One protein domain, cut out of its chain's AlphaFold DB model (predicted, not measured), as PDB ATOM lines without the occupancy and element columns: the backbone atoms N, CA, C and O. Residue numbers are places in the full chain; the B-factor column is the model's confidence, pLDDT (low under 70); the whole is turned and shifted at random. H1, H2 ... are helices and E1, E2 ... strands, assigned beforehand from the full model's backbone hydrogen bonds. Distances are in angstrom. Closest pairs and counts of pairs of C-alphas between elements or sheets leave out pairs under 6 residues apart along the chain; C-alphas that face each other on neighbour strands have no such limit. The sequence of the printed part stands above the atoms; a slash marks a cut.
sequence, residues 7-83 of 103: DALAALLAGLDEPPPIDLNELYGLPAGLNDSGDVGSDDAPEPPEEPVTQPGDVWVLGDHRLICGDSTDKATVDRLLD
ATOM      1  N   ASP A   7     -11.556  25.781 -37.978       91.38
ATOM      2  CA  ASP A   7     -10.761  24.750 -38.648       91.38
ATOM      3  C   ASP A   7     -11.673  23.653 -39.206       91.38
ATOM      4  O   ASP A   7     -11.495  23.201 -40.342       91.38
ATOM      5  N   ALA A   8     -12.707  23.270 -38.449       86.44
ATOM      6  CA  ALA A   8     -13.735  22.348 -38.924       86.44
ATOM      7  C   ALA A   8     -14.516  22.926 -40.115       86.44
ATOM      8  O   ALA A   8     -14.774  22.212 -41.085       86.44
ATOM      9  N   LEU A   9     -14.852  24.220 -40.072       86.50
ATOM     10  CA  LEU A   9     -15.508  24.910 -41.183       86.50
ATOM     11  C   LEU A   9     -14.613  24.944 -42.429       86.50
ATOM     12  O   LEU A   9     -15.066  24.597 -43.518       86.50
ATOM     13  N   ALA A  10     -13.334  25.295 -42.273       88.75
ATOM     14  CA  ALA A  10     -12.376  25.329 -43.375       88.75
ATOM     15  C   ALA A  10     -12.181  23.943 -44.015       88.75
ATOM     16  O   ALA A  10     -12.159  23.827 -45.240       88.75
ATOM     17  N   ALA A  11     -12.105  22.883 -43.204       91.19
ATOM     18  CA  ALA A  11     -12.012  21.510 -43.697       91.19
ATOM     19  C   ALA A  11     -13.252  21.085 -44.503       91.19
ATOM     20  O   ALA A  11     -13.126  20.347 -45.479       91.19
ATOM     21  N   LEU A  12     -14.437  21.561 -44.113       87.50
ATOM     22  CA  LEU A  12     -15.693  21.259 -44.799       87.50
ATOM     23  C   LEU A  12     -15.813  22.016 -46.130       87.50
ATOM     24  O   LEU A  12     -16.261  21.448 -47.125       87.50
ATOM     25  N   LEU A  13     -15.368  23.274 -46.158       88.62
ATOM     26  CA  LEU A  13     -15.384  24.120 -47.353       88.62
ATOM     27  C   LEU A  13     -14.315  23.728 -48.382       88.62
ATOM     28  O   LEU A  13     -14.526  23.934 -49.571       88.62
ATOM     29  N   ALA A  14     -13.203  23.112 -47.966       90.06
ATOM     30  CA  ALA A  14     -12.106  22.726 -48.861       90.06
ATOM     31  C   ALA A  14     -12.499  21.727 -49.972       90.06
ATOM     32  O   ALA A  14     -11.751  21.562 -50.934       90.06
ATOM     33  N   GLY A  15     -13.637  21.040 -49.834       87.62
ATOM     34  CA  GLY A  15     -14.175  20.125 -50.843       87.62
ATOM     35  C   GLY A  15     -15.206  20.746 -51.788       87.62
ATOM     36  O   GLY A  15     -15.757  20.022 -52.617       87.62
ATOM     37  N   LEU A  16     -15.512  22.036 -51.640       85.50
ATOM     38  CA  LEU A  16     -16.489  22.736 -52.465       85.50
ATOM     39  C   LEU A  16     -15.767  23.591 -53.503       85.50
ATOM     40  O   LEU A  16     -14.911  24.407 -53.164       85.50
ATOM     41  N   ASP A  17     -16.141  23.415 -54.765       86.69
ATOM     42  CA  ASP A  17     -15.780  24.368 -55.807       86.69
ATOM     43  C   ASP A  17     -16.564  25.667 -55.585       86.69
ATOM     44  O   ASP A  17     -17.749  25.640 -55.232       86.69
ATOM     45  N   GLU A  18     -15.913  26.809 -55.805       76.69
ATOM     46  CA  GLU A  18     -16.602  28.096 -55.801       76.69
ATOM     47  C   GLU A  18     -17.653  28.076 -56.926       76.69
ATOM     48  O   GLU A  18     -17.303  27.814 -58.086       76.69
ATOM     49  N   PRO A  19     -18.949  28.271 -56.619       75.12
ATOM     50  CA  PRO A  19     -19.964  28.268 -57.655       75.12
ATOM     51  C   PRO A  19     -19.687  29.417 -58.634       75.12
ATOM     52  O   PRO A  19     -19.135  30.448 -58.239       75.12
ATOM     53  N   PRO A  20     -20.085  29.282 -59.911       81.25
ATOM     54  CA  PRO A  20     -20.036  30.418 -60.817       81.25
ATOM     55  C   PRO A  20     -20.834  31.581 -60.209       81.25
ATOM     56  O   PRO A  20     -21.821  31.331 -59.509       81.25
ATOM     57  N   PRO A  21     -20.437  32.839 -60.469       79.88
ATOM     58  CA  PRO A  21     -21.187  33.988 -59.985       79.88
ATOM     59  C   PRO A  21     -22.646  33.852 -60.429       79.88
ATOM     60  O   PRO A  21     -22.930  33.726 -61.620       79.88
ATOM     61  N   ILE A  22     -23.557  33.820 -59.459       80.06
ATOM     62  CA  ILE A  22     -24.992  33.742 -59.719       80.06
ATOM     63  C   ILE A  22     -25.488  35.167 -59.919       80.06
ATOM     64  O   ILE A  22     -25.425  35.982 -58.997       80.06
ATOM     65  N   ASP A  23     -26.009  35.466 -61.106       78.62
ATOM     66  CA  ASP A  23     -26.793  36.681 -61.295       78.62
ATOM     67  C   ASP A  23     -28.189  36.465 -60.698       78.62
ATOM     68  O   ASP A  23     -29.014  35.710 -61.218       78.62
ATOM     69  N   LEU A  24     -28.458  37.132 -59.576       76.50
ATOM     70  CA  LEU A  24     -29.763  37.078 -58.924       76.50
ATOM     71  C   LEU A  24     -30.878  37.637 -59.822       76.50
ATOM     72  O   LEU A  24     -32.001  37.146 -59.742       76.50
ATOM     73  N   ASN A  25     -30.592  38.607 -60.706       80.19
ATOM     74  CA  ASN A  25     -31.600  39.090 -61.658       80.19
ATOM     75  C   ASN A  25     -32.037  37.964 -62.595       80.19
ATOM     76  O   ASN A  25     -33.231  37.770 -62.817       80.19
ATOM     77  N   GLU A  26     -31.070  37.216 -63.126       79.44
ATOM     78  CA  GLU A  26     -31.326  36.090 -64.020       79.44
ATOM     79  C   GLU A  26     -32.089  34.977 -63.292       79.44
ATOM     80  O   GLU A  26     -33.083  34.468 -63.811       79.44
ATOM     81  N   LEU A  27     -31.688  34.662 -62.055       81.19
ATOM     82  CA  LEU A  27     -32.333  33.640 -61.231       81.19
ATOM     83  C   LEU A  27     -33.803  33.964 -60.922       81.19
ATOM     84  O   LEU A  27     -34.659  33.080 -60.987       81.19
ATOM     85  N   TYR A  28     -34.097  35.219 -60.583       80.88
ATOM     86  CA  TYR A  28     -35.444  35.666 -60.222       80.88
ATOM     87  C   TYR A  28     -36.262  36.179 -61.419       80.88
ATOM     88  O   TYR A  28     -37.418  36.567 -61.246       80.88
ATOM     89  N   GLY A  29     -35.700  36.174 -62.633       81.62
ATOM     90  CA  GLY A  29     -36.361  36.689 -63.836       81.62
ATOM     91  C   GLY A  29     -36.662  38.191 -63.770       81.62
ATOM     92  O   GLY A  29     -37.656  38.654 -64.335       81.62
ATOM     93  N   LEU A  30     -35.837  38.944 -63.048       78.06
ATOM     94  CA  LEU A  30     -35.996  40.372 -62.808       78.06
ATOM     95  C   LEU A  30     -35.394  41.184 -63.970       78.06
ATOM     96  O   LEU A  30     -34.334  40.819 -64.486       78.06
ATOM     97  N   PRO A  31     -36.033  42.280 -64.427       75.25
ATOM     98  CA  PRO A  31     -35.426  43.172 -65.412       75.25
ATOM     99  C   PRO A  31     -34.073  43.727 -64.940       75.25
ATOM    100  O   PRO A  31     -33.885  44.043 -63.765       75.25
ATOM    101  N   ALA A  32     -33.144  43.882 -65.889       68.75
ATOM    102  CA  ALA A  32     -31.816  44.435 -65.635       68.75
ATOM    103  C   ALA A  32     -31.913  45.813 -64.956       68.75
ATOM    104  O   ALA A  32     -32.598  46.704 -65.458       68.75
ATOM    105  N   GLY A  33     -31.215  45.975 -63.827       62.47
ATOM    106  CA  GLY A  33     -31.211  47.211 -63.038       62.47
ATOM    107  C   GLY A  33     -32.143  47.222 -61.821       62.47
ATOM    108  O   GLY A  33     -32.174  48.222 -61.121       62.47
ATOM    109  N   LEU A  34     -32.865  46.133 -61.516       59.72
ATOM    110  CA  LEU A  34     -33.565  46.000 -60.224       59.72
ATOM    111  C   LEU A  34     -32.626  45.709 -59.046       59.72
ATOM    112  O   LEU A  34     -32.952  46.045 -57.914       59.72
ATOM    113  N   ASN A  35     -31.463  45.117 -59.326       54.75
ATOM    114  CA  ASN A  35     -30.365  44.971 -58.364       54.75
ATOM    115  C   ASN A  35     -29.410  46.168 -58.382       54.75
ATOM    116  O   ASN A  35     -28.404  46.153 -57.673       54.75
ATOM    117  N   ASP A  36     -29.659  47.161 -59.244       57.94
ATOM    118  CA  ASP A  36     -29.009  48.447 -59.052       57.94
ATOM    119  C   ASP A  36     -29.519  48.900 -57.690       57.94
ATOM    120  O   ASP A  36     -30.733  48.971 -57.486       57.94
ATOM    121  N   SER A  37     -28.624  49.126 -56.734       55.16
ATOM    122  CA  SER A  37     -28.966  49.639 -55.408       55.16
ATOM    123  C   SER A  37     -29.421  51.098 -55.511       55.16
ATOM    124  O   SER A  37     -28.997  51.945 -54.724       55.16
ATOM    125  N   GLY A  38     -30.206  51.419 -56.547       50.59
ATOM    126  CA  GLY A  38     -30.989  52.620 -56.649       50.59
ATOM    127  C   GLY A  38     -31.671  52.767 -55.315       50.59
ATOM    128  O   GLY A  38     -32.332  51.834 -54.873       50.59
ATOM    129  N   ASP A  39     -31.371  53.895 -54.683       54.16
ATOM    130  CA  ASP A  39     -31.841  54.332 -53.382       54.16
ATOM    131  C   ASP A  39     -33.314  53.942 -53.210       54.16
ATOM    132  O   ASP A  39     -34.235  54.667 -53.596       54.16
ATOM    133  N   VAL A  40     -33.541  52.733 -52.692       54.62
ATOM    134  CA  VAL A  40     -34.795  52.313 -52.091       54.62
ATOM    135  C   VAL A  40     -34.798  53.120 -50.814       54.62
ATOM    136  O   VAL A  40     -34.268  52.647 -49.820       54.62
ATOM    137  N   GLY A  41     -35.193  54.396 -50.953       52.41
ATOM    138  CA  GLY A  41     -34.906  55.476 -50.010       52.41
ATOM    139  C   GLY A  41     -34.833  54.937 -48.601       52.41
ATOM    140  O   GLY A  41     -35.831  54.360 -48.191       52.41
ATOM    141  N   SER A  42     -33.645  55.050 -47.995       57.62
ATOM    142  CA  SER A  42     -33.240  54.489 -46.702       57.62
ATOM    143  C   SER A  42     -34.330  53.692 -45.976       57.62
ATOM    144  O   SER A  42     -35.358  54.264 -45.615       57.62
ATOM    145  N   ASP A  43     -34.075  52.418 -45.660       62.78
ATOM    146  CA  ASP A  43     -34.916  51.586 -44.768       62.78
ATOM    147  C   ASP A  43     -34.966  52.125 -43.313       62.78
ATOM    148  O   ASP A  43     -35.196  51.400 -42.348       62.78
ATOM    149  N   ASP A  44     -34.734  53.426 -43.139       70.50
ATOM    150  CA  ASP A  44     -34.962  54.183 -41.929       70.50
ATOM    151  C   ASP A  44     -36.469  54.239 -41.672       70.50
ATOM    152  O   ASP A  44     -37.197  55.148 -42.094       70.50
ATOM    153  N   ALA A  45     -36.952  53.246 -40.931       74.56
ATOM    154  CA  ALA A  45     -38.209  53.376 -40.225       74.56
ATOM    155  C   ALA A  45     -38.155  54.637 -39.336       74.56
ATOM    156  O   ALA A  45     -37.119  54.934 -38.733       74.56
ATOM    157  N   PRO A  46     -39.258  55.398 -39.221       82.31
ATOM    158  CA  PRO A  46     -39.301  56.514 -38.288       82.31
ATOM    159  C   PRO A  46     -39.048  56.014 -36.864       82.31
ATOM    160  O   PRO A  46     -39.443  54.897 -36.514       82.31
ATOM    161  N   GLU A  47     -38.444  56.864 -36.031       87.75
ATOM    162  CA  GLU A  47     -38.291  56.553 -34.612       87.75
ATOM    163  C   GLU A  47     -39.656  56.174 -34.008       87.75
ATOM    164  O   GLU A  47     -40.667  56.839 -34.285       87.75
ATOM    165  N   PRO A  48     -39.716  55.103 -33.196       86.88
ATOM    166  CA  PRO A  48     -40.940  54.740 -32.506       86.88
ATOM    167  C   PRO A  48     -41.463  55.923 -31.677       86.88
ATOM    168  O   PRO A  48     -40.671  56.638 -31.061       86.88
ATOM    169  N   PRO A  49     -42.788  56.137 -31.614       91.00
ATOM    170  CA  PRO A  49     -43.348  57.206 -30.796       91.00
ATOM    171  C   PRO A  49     -43.047  56.974 -29.309       91.00
ATOM    172  O   PRO A  49     -43.057  55.833 -28.847       91.00
ATOM    173  N   GLU A  50     -42.865  58.060 -28.545       92.69
ATOM    174  CA  GLU A  50     -42.655  57.990 -27.086       92.69
ATOM    175  C   GLU A  50     -43.800  57.259 -26.366       92.69
ATOM    176  O   GLU A  50     -43.573  56.525 -25.405       92.69
ATOM    177  N   GLU A  51     -45.029  57.432 -26.857       93.44
ATOM    178  CA  GLU A  51     -46.226  56.763 -26.351       93.44
ATOM    179  C   GLU A  51     -46.813  55.838 -27.434       93.44
ATOM    180  O   GLU A  51     -47.502  56.303 -28.350       93.44
ATOM    181  N   PRO A  52     -46.563  54.517 -27.357       93.00
ATOM    182  CA  PRO A  52     -47.145  53.558 -28.284       93.00
ATOM    183  C   PRO A  52     -48.670  53.517 -28.161       93.00
ATOM    184  O   PRO A  52     -49.222  53.274 -27.086       93.00
ATOM    185  N   VAL A  53     -49.360  53.696 -29.288       95.00
ATOM    186  CA  VAL A  53     -50.825  53.564 -29.353       95.00
ATOM    187  C   VAL A  53     -51.254  52.122 -29.073       95.00
ATOM    188  O   VAL A  53     -52.237  51.895 -28.377       95.00
ATOM    189  N   THR A  54     -50.510  51.153 -29.608       95.69
ATOM    190  CA  THR A  54     -50.792  49.722 -29.457       95.69
ATOM    191  C   THR A  54     -50.294  49.205 -28.113       95.69
ATOM    192  O   THR A  54     -49.125  49.382 -27.776       95.69
ATOM    193  N   GLN A  55     -51.156  48.498 -27.393       95.50
ATOM    194  CA  GLN A  55     -50.857  47.857 -26.117       95.50
ATOM    195  C   GLN A  55     -50.994  46.326 -26.210       95.50
ATOM    196  O   GLN A  55     -51.713  45.813 -27.076       95.50
ATOM    197  N   PRO A  56     -50.339  45.556 -25.319       96.38
ATOM    198  CA  PRO A  56     -50.526  44.111 -25.259       96.38
ATOM    199  C   PRO A  56     -52.003  43.717 -25.111       96.38
ATOM    200  O   PRO A  56     -52.723  44.209 -24.244       96.38
ATOM    201  N   GLY A  57     -52.450  42.794 -25.957       95.31
ATOM    202  CA  GLY A  57     -53.835  42.354 -26.076       95.31
ATOM    203  C   GLY A  57     -54.656  43.123 -27.114       95.31
ATOM    204  O   GLY A  57     -55.741  42.652 -27.469       95.31
ATOM    205  N   ASP A  58     -54.171  44.252 -27.636       97.94
ATOM    206  CA  ASP A  58     -54.853  44.956 -28.719       97.94
ATOM    207  C   ASP A  58     -54.843  44.129 -29.999       97.94
ATOM    208  O   ASP A  58     -53.818  43.571 -30.399       97.94
ATOM    209  N   VAL A  59     -56.006  44.074 -30.649       97.94
ATOM    210  CA  VAL A  59     -56.196  43.387 -31.926       97.94
ATOM    211  C   VAL A  59     -56.556  44.414 -32.985       97.94
ATOM    212  O   VAL A  59     -57.610  45.048 -32.923       97.94
ATOM    213  N   TRP A  60     -55.695  44.524 -33.985       97.94
ATOM    214  CA  TRP A  60     -55.911  45.325 -35.176       97.94
ATOM    215  C   TRP A  60     -56.595  44.469 -36.243       97.94
ATOM    216  O   TRP A  60     -56.144  43.362 -36.547       97.94
ATOM    217  N   VAL A  61     -57.692  44.979 -36.806       97.38
ATOM    218  CA  VAL A  61     -58.448  44.319 -37.881       97.38
ATOM    219  C   VAL A  61     -58.166  45.046 -39.194       97.38
ATOM    220  O   VAL A  61     -58.499  46.220 -39.349       97.38
ATOM    221  N   LEU A  62     -57.536  44.338 -40.130       96.50
ATOM    222  CA  LEU A  62     -57.019  44.846 -41.399       96.50
ATOM    223  C   LEU A  62     -57.750  44.152 -42.559       96.50
ATOM    224  O   LEU A  62     -57.187  43.326 -43.277       96.50
ATOM    225  N   GLY A  63     -59.046  44.440 -42.696       95.56
ATOM    226  CA  GLY A  63     -59.930  43.680 -43.582       95.56
ATOM    227  C   GLY A  63     -60.137  42.262 -43.050       95.56
ATOM    228  O   GLY A  63     -60.556  42.095 -41.906       95.56
ATOM    229  N   ASP A  64     -59.808  41.253 -43.857       94.00
ATOM    230  CA  ASP A  64     -59.902  39.839 -43.464       94.00
ATOM    231  C   ASP A  64     -58.740  39.384 -42.558       94.00
ATOM    232  O   ASP A  64     -58.757  38.275 -42.018       94.00
ATOM    233  N   HIS A  65     -57.712  40.222 -42.388       96.75
ATOM    234  CA  HIS A  65     -56.515  39.905 -41.614       96.75
ATOM    235  C   HIS A  65     -56.575  40.488 -40.199       96.75
ATOM    236  O   HIS A  65     -57.179  41.534 -39.956       96.75
ATOM    237  N   ARG A  66     -55.913  39.815 -39.252       97.44
ATOM    238  CA  ARG A  66     -55.841  40.226 -37.843       97.44
ATOM    239  C   ARG A  66     -54.389  40.243 -37.384       97.44
ATOM    240  O   ARG A  66     -53.629  39.341 -37.727       97.44
ATOM    241  N   LEU A  67     -54.033  41.249 -36.592       97.38
ATOM    242  CA  LEU A  67     -52.726  41.398 -35.953       97.38
ATOM    243  C   LEU A  67     -52.938  41.650 -34.459       97.38
ATOM    244  O   LEU A  67     -53.780  42.467 -34.095       97.38
ATOM    245  N   ILE A  68     -52.189  40.958 -33.603       98.12
ATOM    246  CA  ILE A  68     -52.222  41.160 -32.150       98.12
ATOM    247  C   ILE A  68     -50.854  41.629 -31.663       98.12
ATOM    248  O   ILE A  68     -49.828  41.140 -32.136       98.12
ATOM    249  N   CYS A  69     -50.840  42.535 -30.689       97.75
ATOM    250  CA  CYS A  69     -49.655  42.781 -29.875       97.75
ATOM    251  C   CYS A  69     -49.703  41.866 -28.648       97.75
ATOM    252  O   CYS A  69     -50.656  41.929 -27.874       97.75
ATOM    253  N   GLY A  70     -48.714  40.996 -28.457       96.44
ATOM    254  CA  GLY A  70     -48.665  40.112 -27.295       96.44
ATOM    255  C   GLY A  70     -47.591  39.036 -27.401       96.44
ATOM    256  O   GLY A  70     -46.862  38.967 -28.388       96.44
ATOM    257  N   ASP A  71     -47.504  38.204 -26.366       96.38
ATOM    258  CA  ASP A  71     -46.562  37.088 -26.295       96.38
ATOM    259  C   ASP A  71     -47.065  35.916 -27.151       96.38
ATOM    260  O   ASP A  71     -48.145  35.372 -26.917       96.38
ATOM    261  N   SER A  72     -46.277  35.510 -28.147       93.81
ATOM    262  CA  SER A  72     -46.607  34.385 -29.028       93.81
ATOM    263  C   SER A  72     -46.494  33.018 -28.342       93.81
ATOM    264  O   SER A  72     -46.989  32.025 -28.879       93.81
ATOM    265  N   THR A  73     -45.882  32.951 -27.156       93.69
ATOM    266  CA  THR A  73     -45.817  31.751 -26.311       93.69
ATOM    267  C   THR A  73     -47.033  31.606 -25.390       93.69
ATOM    268  O   THR A  73     -47.305  30.504 -24.905       93.69
ATOM    269  N   ASP A  74     -47.809  32.677 -25.186       97.38
ATOM    270  CA  ASP A  74     -49.039  32.642 -24.401       97.38
ATOM    271  C   ASP A  74     -50.229  32.155 -25.240       97.38
ATOM    272  O   ASP A  74     -50.684  32.792 -26.195       97.38
ATOM    273  N   LYS A  75     -50.809  31.032 -24.812       97.31
ATOM    274  CA  LYS A  75     -51.986  30.447 -25.451       97.31
ATOM    275  C   LYS A  75     -53.176  31.411 -25.490       97.31
ATOM    276  O   LYS A  75     -53.891  31.421 -26.489       97.31
ATOM    277  N   ALA A  76     -53.418  32.194 -24.435       97.75
ATOM    278  CA  ALA A  76     -54.586  33.074 -24.385       97.75
ATOM    279  C   ALA A  76     -54.489  34.201 -25.427       97.75
ATOM    280  O   ALA A  76     -55.477  34.523 -26.094       97.75
ATOM    281  N   THR A  77     -53.287  34.749 -25.612       97.94
ATOM    282  CA  THR A  77     -52.970  35.716 -26.669       97.94
ATOM    283  C   THR A  77     -53.223  35.125 -28.061       97.94
ATOM    284  O   THR A  77     -53.941  35.727 -28.863       97.94
ATOM    285  N   VAL A  78     -52.714  33.921 -28.341       96.94
ATOM    286  CA  VAL A  78     -52.909  33.264 -29.647       96.94
ATOM    287  C   VAL A  78     -54.382  32.931 -29.900       96.94
ATOM    288  O   VAL A  78     -54.894  33.207 -30.984       96.94
ATOM    289  N   ASP A  79     -55.105  32.412 -28.904       97.50
ATOM    290  CA  ASP A  79     -56.536  32.112 -29.034       97.50
ATOM    291  C   ASP A  79     -57.344  33.382 -29.370       97.50
ATOM    292  O   ASP A  79     -58.238  33.351 -30.221       97.50
ATOM    293  N   ARG A  80     -56.987  34.527 -28.769       97.81
ATOM    294  CA  ARG A  80     -57.596  35.833 -29.066       97.81
ATOM    295  C   ARG A  80     -57.310  36.302 -30.497       97.81
ATOM    296  O   ARG A  80     -58.223  36.806 -31.155       97.81
ATOM    297  N   LEU A  81     -56.082  36.117 -30.992       97.56
ATOM    298  CA  LEU A  81     -55.702  36.408 -32.383       97.56
ATOM    299  C   LEU A  81     -56.432  35.518 -33.394       97.56
ATOM    300  O   LEU A  81     -56.754  35.974 -34.492       97.56
ATOM    301  N   LEU A  82     -56.701  34.263 -33.043       97.00
ATOM    302  CA  LEU A  82     -57.371  33.329 -33.941       97.00
ATOM    303  C   LEU A  82     -58.894  33.512 -33.965       97.00
ATOM    304  O   LEU A  82     -59.490  33.266 -35.006       97.00
ATOM    305  N   ASP A  83     -59.522  33.948 -32.865       96.75
ATOM    306  CA  ASP A  83     -60.984  34.163 -32.763       96.75
ATOM    307  C   ASP A  83     -61.798  32.989 -33.334       96.75
ATOM    308  O   ASP A  83     -62.678  33.121 -34.181       96.75
TER     309      ASP A  83
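This is residues 7 to 83 of the 103 residues of an uncharacterized protein of Gemmatimonadetes bacterium (UniProt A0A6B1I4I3). There is little regular structure: a small head, the hairpin of E1 and E2 with H3 packed on it, lies at one end of a long open chain. Residues 36 to 53 stand free as an arm, with small H2 and H1 far beyond. The printed part has 77 residues, 28 in named elements, mixed, ordered H1 H2 E1 E2 H3; it is extended, with a radius of gyration of the C-alphas of 22.5 A and spans of 51 by 38 by 30 A.

E1, residues 59 to 62, and E2, residues 65 to 68, are an antiparallel hairpin at 156 degrees; N 60 and O 67 are 2.8 A apart, within hydrogen-bond range. H3, residues 75 to 82, comes closest to E2 at the C-alphas of Ile 68 and Leu 81, 5.9 A. H1, residues 7 to 13, and H2, residues 24 to 28, are apart. In H1, H2 and H3 every O i to N i+4 pair is within hydrogen-bond range.

H1 begins at C-alpha 7 (-10.761, 24.750, -38.648). H3, 10.5 A long, ends at C-alpha 82 (-57.371, 33.329, -33.941).

The printed part has no cut. H2 to E1 is a long link of 30 residues. Residues 32 to 43 have pLDDT under 70.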